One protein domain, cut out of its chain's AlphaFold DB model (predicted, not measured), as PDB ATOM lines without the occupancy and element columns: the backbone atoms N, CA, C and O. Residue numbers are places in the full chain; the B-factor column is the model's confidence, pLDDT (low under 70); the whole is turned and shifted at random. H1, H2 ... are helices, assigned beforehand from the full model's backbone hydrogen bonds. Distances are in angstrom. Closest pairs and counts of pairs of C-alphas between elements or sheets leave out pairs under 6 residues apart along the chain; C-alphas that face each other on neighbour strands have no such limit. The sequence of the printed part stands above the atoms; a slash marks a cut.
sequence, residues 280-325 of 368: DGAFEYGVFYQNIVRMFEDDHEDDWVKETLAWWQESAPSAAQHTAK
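AT A GLANCE: This is residues 280 to 325 of the 368 residues of an uncharacterized protein of Hebeloma cylindrosporum h7 (UniProt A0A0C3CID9). Two helices, H1 and H2, meet near their ends as an open V, and a shorter third helix, H3, turns off about perpendicular at the far end of H2. The three make an open zigzag with no packed core: the space between the arms of the V is empty, and residues 280 to 294 stick out at one end. The printed part has 46 residues with three named helices, in the order H1, H2, H3, and no named strand; its class is all helix. It is loose, with a radius of gyration of the C-alphas of 13.3 A, and its C-alphas span 35 by 26 by 15 A along the three main axes.

HOW THE PARTS SIT: From the first printed residue, residues 280 to 284 lead into H1, residues 285 to 298. A tight link of 4 residues joins H1 to H2, residues 303 to 315. H1 and H2 are close but not clearly touching, with 1 pair of C-alphas within 8 A: those of Phe 296 and Val 305, 6.1 A apart. They run opposite ways at a steep tilt of 61 degrees, and their centres are 16.1 A apart. A tight link of 1 residue, Ala 316, joins H2 to H3, residues 317 to 325. H2 and H3 are close but not clearly touching, the closest C-alphas being those of Gln 313 and Ala 320, 6.6 A apart. Their lines are about perpendicular, at 85 degrees. H1 and H3 are apart. In H1, H2 and H3 every O i to N i+4 pair is within hydrogen-bond range.

IN THESE COORDINATES: H1 begins at C-alpha 285, at (31.513, 35.062, -22.981), and is 19.5 A long from first to last C-alpha. It is the longest helix by residues, with 14. H2, from Asp 303 to Ser 315, begins at C-alpha 303, at (44.081, 29.228, -45.466), and is 18.0 A long. H3, from Pro 317 to Lys 325, is 12.3 A long and ends at C-alpha 325, at (56.251, 48.010, -27.516).

THE WHOLE: The two C-alphas farthest apart are those of Ala 282 and Lys 325, at 38.0 A. The printed part has no cut, and neither of its two links between helices is long. Residues 280 to 294, of which 285 to 294 belong to H1, stand free. Residues 313 to 319 stand free too; of these, 313 to 315 belong to H2 and 317 to 319 to H3. The mean pLDDT of the printed part is 79.7. It is under 70 at residue 280, residues 282 to 283 and residues 317 to 324, and the mean over H3 is 64.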
ATOM      1  N   ASP A 280      26.059  36.443 -19.686       68.12
ATOM      2  CA  ASP A 280      24.881  37.199 -20.124       68.12
ATOM      3  C   ASP A 280      23.743  36.223 -20.464       68.12
ATOM      4  O   ASP A 280      23.624  35.686 -21.570       68.12
ATOM      5  N   GLY A 281      22.930  35.910 -19.453       76.12
ATOM      6  CA  GLY A 281      21.862  34.921 -19.565       76.12
ATOM      7  C   GLY A 281      22.401  33.517 -19.859       76.12
ATOM      8  O   GLY A 281      23.102  32.934 -19.039       76.12
ATOM      9  N   ALA A 282      22.037  32.961 -21.017       57.62
ATOM     10  CA  ALA A 282      22.531  31.662 -21.489       57.62
ATOM     11  C   ALA A 282      23.836  31.769 -22.304       57.62
ATOM     12  O   ALA A 282      24.371  30.754 -22.748       57.62
ATOM     13  N   PHE A 283      24.324  32.988 -22.542       58.34
ATOM     14  CA  PHE A 283      25.536  33.246 -23.297       58.34
ATOM     15  C   PHE A 283      26.711  33.457 -22.338       58.34
ATOM     16  O   PHE A 283      26.753  34.424 -21.581       58.34
ATOM     17  N   GLU A 284      27.687  32.553 -22.378       79.50
ATOM     18  CA  GLU A 284      28.895  32.645 -21.560       79.50
ATOM     19  C   GLU A 284      30.059  33.150 -22.421       79.50
ATOM     20  O   GLU A 284      30.573  32.447 -23.297       79.50
ATOM     21  N   TYR A 285      30.483  34.393 -22.184       75.06
ATOM     22  CA  TYR A 285      31.513  35.062 -22.981       75.06
ATOM     23  C   TYR A 285      32.853  34.327 -22.908       75.06
ATOM     24  O   TYR A 285      33.576  34.258 -23.899       75.06
ATOM     25  N   GLY A 286      33.174  33.741 -21.748       83.31
ATOM     26  CA  GLY A 286      34.380  32.932 -21.575       83.31
ATOM     27  C   GLY A 286      34.405  31.724 -22.512       83.31
ATOM     28  O   GLY A 286      35.407  31.491 -23.186       83.31
ATOM     29  N   VAL A 287      33.284  31.007 -22.614       81.75
ATOM     30  CA  VAL A 287      33.130  29.853 -23.511       81.75
ATOM     31  C   VAL A 287      33.157  30.294 -24.972       81.75
ATOM     32  O   VAL A 287      33.842  29.681 -25.786       81.75
ATOM     33  N   PHE A 288      32.478  31.389 -25.311       80.88
ATOM     34  CA  PHE A 288      32.503  31.942 -26.663       80.88
ATOM     35  C   PHE A 288      33.916  32.357 -27.099       80.88
ATOM     36  O   PHE A 288      34.362  31.979 -28.181       80.88
ATOM     37  N   TYR A 289      34.651  33.070 -26.240       84.25
ATOM     38  CA  TYR A 289      36.040  33.447 -26.491       84.25
ATOM     39  C   TYR A 289      36.931  32.215 -26.679       84.25
ATOM     40  O   TYR A 289      37.687  32.156 -27.644       84.25
ATOM     41  N   GLN A 290      36.816  31.208 -25.806       84.06
ATOM     42  CA  GLN A 290      37.579  29.964 -25.942       84.06
ATOM     43  C   GLN A 290      37.248  29.218 -27.235       84.06
ATOM     44  O   GLN A 290      38.159  28.694 -27.864       84.06
ATOM     45  N   ASN A 291      35.987  29.207 -27.671       82.88
ATOM     46  CA  ASN A 291      35.598  28.595 -28.942       82.88
ATOM     47  C   ASN A 291      36.214  29.326 -30.142       82.88
ATOM     48  O   ASN A 291      36.672  28.672 -31.073       82.88
ATOM     49  N   ILE A 292      36.278  30.662 -30.107       80.75
ATOM     50  CA  ILE A 292      36.966  31.450 -31.140       80.75
ATOM     51  C   ILE A 292      38.465  31.143 -31.140       80.75
ATOM     52  O   ILE A 292      39.029  30.884 -32.196       80.75
ATOM     53  N   VAL A 293      39.117  31.159 -29.973       89.12
ATOM     54  CA  VAL A 293      40.555  30.856 -29.865       89.12
ATOM     55  C   VAL A 293      40.842  29.454 -30.386       89.12
ATOM     56  O   VAL A 293      41.713  29.276 -31.229       89.12
ATOM     57  N   ARG A 294      40.053  28.474 -29.949       86.00
ATOM     58  CA  ARG A 294      40.195  27.083 -30.353       86.00
ATOM     59  C   ARG A 294      40.002  26.888 -31.856       86.00
ATOM     60  O   ARG A 294      40.742  26.121 -32.448       86.00
ATOM     61  N   MET A 295      39.080  27.620 -32.482       86.94
ATOM     62  CA  MET A 295      38.915  27.623 -33.942       86.94
ATOM     63  C   MET A 295      40.192  28.079 -34.672       86.94
ATOM     64  O   MET A 295      40.506  27.552 -35.731       86.94
ATOM     65  N   PHE A 296      40.951  29.025 -34.111       89.75
ATOM     66  CA  PHE A 296      42.225  29.460 -34.692       89.75
ATOM     67  C   PHE A 296      43.412  28.555 -34.325       89.75
ATOM     68  O   PHE A 296      44.363  28.470 -35.096       89.75
ATOM     69  N   GLU A 297      43.388  27.897 -33.163       90.44
ATOM     70  CA  GLU A 297      44.464  27.006 -32.704       90.44
ATOM     71  C   GLU A 297      44.385  25.610 -33.340       90.44
ATOM     72  O   GLU A 297      45.399  25.097 -33.827       90.44
ATOM     73  N   ASP A 298      43.188  25.013 -33.359       90.88
ATOM     74  CA  ASP A 298      42.956  23.660 -33.873       90.88
ATOM     75  C   ASP A 298      43.211  23.606 -35.394       90.88
ATOM     76  O   ASP A 298      43.819  22.647 -35.873       90.88
ATOM     77  N   ASP A 299      42.861  24.675 -36.124       93.50
ATOM     78  CA  ASP A 299      42.948  24.762 -37.589       93.50
ATOM     79  C   ASP A 299      43.915  25.864 -38.079       93.50
ATOM     80  O   ASP A 299      43.704  26.489 -39.116       93.50
ATOM     81  N   HIS A 300      45.021  26.111 -37.364       91.25
ATOM     82  CA  HIS A 300      45.993  27.172 -37.707       91.25
ATOM     83  C   HIS A 300      46.627  27.055 -39.109       91.25
ATOM     84  O   HIS A 300      47.191  28.026 -39.623       91.25
ATOM     85  N   GLU A 301      46.567  25.872 -39.726       89.62
ATOM     86  CA  GLU A 301      47.060  25.644 -41.084       89.62
ATOM     87  C   GLU A 301      46.032  25.956 -42.179       89.62
ATOM     88  O   GLU A 301      46.430  26.042 -43.343       89.62
ATOM     89  N   ASP A 302      44.758  26.155 -41.831       93.75
ATOM     90  CA  ASP A 302      43.708  26.509 -42.783       93.75
ATOM     91  C   ASP A 302      43.980  27.895 -43.398       93.75
ATOM     92  O   ASP A 302      44.331  28.859 -42.706       93.75
ATOM     93  N   ASP A 303      43.838  27.992 -44.721       91.75
ATOM     94  CA  ASP A 303      44.081  29.228 -45.466       91.75
ATOM     95  C   ASP A 303      43.158  30.362 -44.987       91.75
ATOM     96  O   ASP A 303      43.596  31.507 -44.874       91.75
ATOM     97  N   TRP A 304      41.920  30.048 -44.590       91.38
ATOM     98  CA  TRP A 304      40.982  31.023 -44.034       91.38
ATOM     99  C   TRP A 304      41.456  31.588 -42.688       91.38
ATOM    100  O   TRP A 304      41.353  32.796 -42.451       91.38
ATOM    101  N   VAL A 305      42.017  30.744 -41.812       88.56
ATOM    102  CA  VAL A 305      42.586  31.179 -40.523       88.56
ATOM    103  C   VAL A 305      43.759  32.129 -40.764       88.56
ATOM    104  O   VAL A 305      43.824  33.205 -40.161       88.56
ATOM    105  N   LYS A 306      44.655  31.777 -41.691       90.75
ATOM    106  CA  LYS A 306      45.820  32.596 -42.057       90.75
ATOM    107  C   LYS A 306      45.412  33.949 -42.639       90.75
ATOM    108  O   LYS A 306      45.942  34.973 -42.207       90.75
ATOM    109  N   GLU A 307      44.458  33.968 -43.568       90.25
ATOM    110  CA  GLU A 307      43.939  35.200 -44.176       90.25
ATOM    111  C   GLU A 307      43.249  36.100 -43.146       90.25
ATOM    112  O   GLU A 307      43.491  37.308 -43.112       90.25
ATOM    113  N   THR A 308      42.450  35.518 -42.250       85.00
ATOM    114  CA  THR A 308      41.730  36.264 -41.210       85.00
ATOM    115  C   THR A 308      42.691  36.898 -40.202       85.00
ATOM    116  O   THR A 308      42.542  38.074 -39.856       85.00
ATOM    117  N   LEU A 309      43.714  36.162 -39.754       87.62
ATOM    118  CA  LEU A 309      44.735  36.692 -38.848       87.62
ATOM    119  C   LEU A 309      45.591  37.776 -39.517       87.62
ATOM    120  O   LEU A 309      45.884  38.794 -38.886       87.62
ATOM    121  N   ALA A 310      45.951  37.599 -40.792       86.62
ATOM    122  CA  ALA A 310      46.665  38.615 -41.562       86.62
ATOM    123  C   ALA A 310      45.831  39.897 -41.709       86.62
ATOM    124  O   ALA A 310      46.320  40.990 -41.422       86.62
ATOM    125  N   TRP A 311      44.546  39.765 -42.046       89.44
ATOM    126  CA  TRP A 311      43.626  40.896 -42.143       89.44
ATOM    127  C   TRP A 311      43.469  41.641 -40.813       89.44
ATOM    128  O   TRP A 311      43.465  42.875 -40.793       89.44
ATOM    129  N   TRP A 312      43.380  40.926 -39.685       80.31
ATOM    130  CA  TRP A 312      43.336  41.555 -38.359       80.31
ATOM    131  C   TRP A 312      44.626  42.298 -38.016       80.31
ATOM    132  O   TRP A 312      44.563  43.403 -37.470       80.31
ATOM    133  N   GLN A 313      45.783  41.735 -38.368       84.06
ATOM    134  CA  GLN A 313      47.082  42.379 -38.179       84.06
ATOM    135  C   GLN A 313      47.185  43.692 -38.978       84.06
ATOM    136  O   GLN A 313      47.739  44.674 -38.479       84.06
ATOM    137  N   GLU A 314      46.628  43.724 -40.192       80.88
ATOM    138  CA  GLU A 314      46.597  44.910 -41.057       80.88
ATOM    139  C   GLU A 314      45.559  45.949 -40.608       80.88
ATOM    140  O   GLU A 314      45.835  47.150 -40.609       80.88
ATOM    141  N   SER A 315      44.376  45.498 -40.184       72.12
ATOM    142  CA  SER A 315      43.232  46.368 -39.874       72.12
ATOM    143  C   SER A 315      43.291  46.988 -38.476       72.12
ATOM    144  O   SER A 315      42.674  48.027 -38.237       72.12
ATOM    145  N   ALA A 316      44.041  46.392 -37.544       77.31
ATOM    146  CA  ALA A 316      44.205  46.889 -36.176       77.31
ATOM    147  C   ALA A 316      45.677  47.222 -35.848       77.31
ATOM    148  O   ALA A 316      46.264  46.639 -34.929       77.31
ATOM    149  N   PRO A 317      46.297  48.204 -36.536       69.75
ATOM    150  CA  PRO A 317      47.726  48.500 -36.395       69.75
ATOM    151  C   PRO A 317      48.128  48.918 -34.970       69.75
ATOM    152  O   PRO A 317      49.271  48.712 -34.559       69.75
ATOM    153  N   SER A 318      47.198  49.450 -34.170       66.06
ATOM    154  CA  SER A 318      47.438  49.780 -32.759       66.06
ATOM    155  C   SER A 318      47.688  48.540 -31.888       66.06
ATOM    156  O   SER A 318      48.523  48.589 -30.983       66.06
ATOM    157  N   ALA A 319      47.048  47.403 -32.178       55.47
ATOM    158  CA  ALA A 319      47.266  46.150 -31.454       55.47
ATOM    159  C   ALA A 319      48.673  45.579 -31.720       55.47
ATOM    160  O   ALA A 319      49.351  45.127 -30.789       55.47
ATOM    161  N   ALA A 320      49.148  45.697 -32.966       58.59
ATOM    162  CA  ALA A 320      50.509  45.340 -33.368       58.59
ATOM    163  C   ALA A 320      51.569  46.268 -32.734       58.59
ATOM    164  O   ALA A 320      52.621  45.816 -32.274       58.59
ATOM    165  N   GLN A 321      51.282  47.569 -32.630       65.88
ATOM    166  CA  GLN A 321      52.166  48.529 -31.954       65.88
ATOM    167  C   GLN A 321      52.287  48.251 -30.448       65.88
ATOM    168  O   GLN A 321      53.378  48.363 -29.885       65.88
ATOM    169  N   HIS A 322      51.199  47.847 -29.786       59.91
ATOM    170  CA  HIS A 322      51.216  47.506 -28.361       59.91
ATOM    171  C   HIS A 322      52.004  46.224 -28.058       59.91
ATOM    172  O   HIS A 322      52.730  46.180 -27.061       59.91
ATOM    173  N   THR A 323      51.922  45.205 -28.916       61.44
ATOM    174  CA  THR A 323      52.722  43.974 -28.784       61.44
ATOM    175  C   THR A 323      54.206  44.233 -29.043       61.44
ATOM    176  O   THR A 323      55.036  43.809 -28.237       61.44
ATOM    177  N   ALA A 324      54.551  45.015 -30.072       66.25
ATOM    178  CA  ALA A 324      55.936  45.407 -30.349       66.25
ATOM    179  C   ALA A 324      56.553  46.234 -29.206       66.25
ATOM    180  O   ALA A 324      57.680  45.978 -28.780       66.25
ATOM    181  N   LYS A 325      55.794  47.184 -28.643       71.38
ATOM    182  CA  LYS A 325      56.251  48.010 -27.516       71.38
ATOM    183  C   LYS A 325      56.446  47.187 -26.239       71.38
ATOM    184  O   LYS A 325      57.413  47.411 -25.519       71.38
TER     185      LYS A 325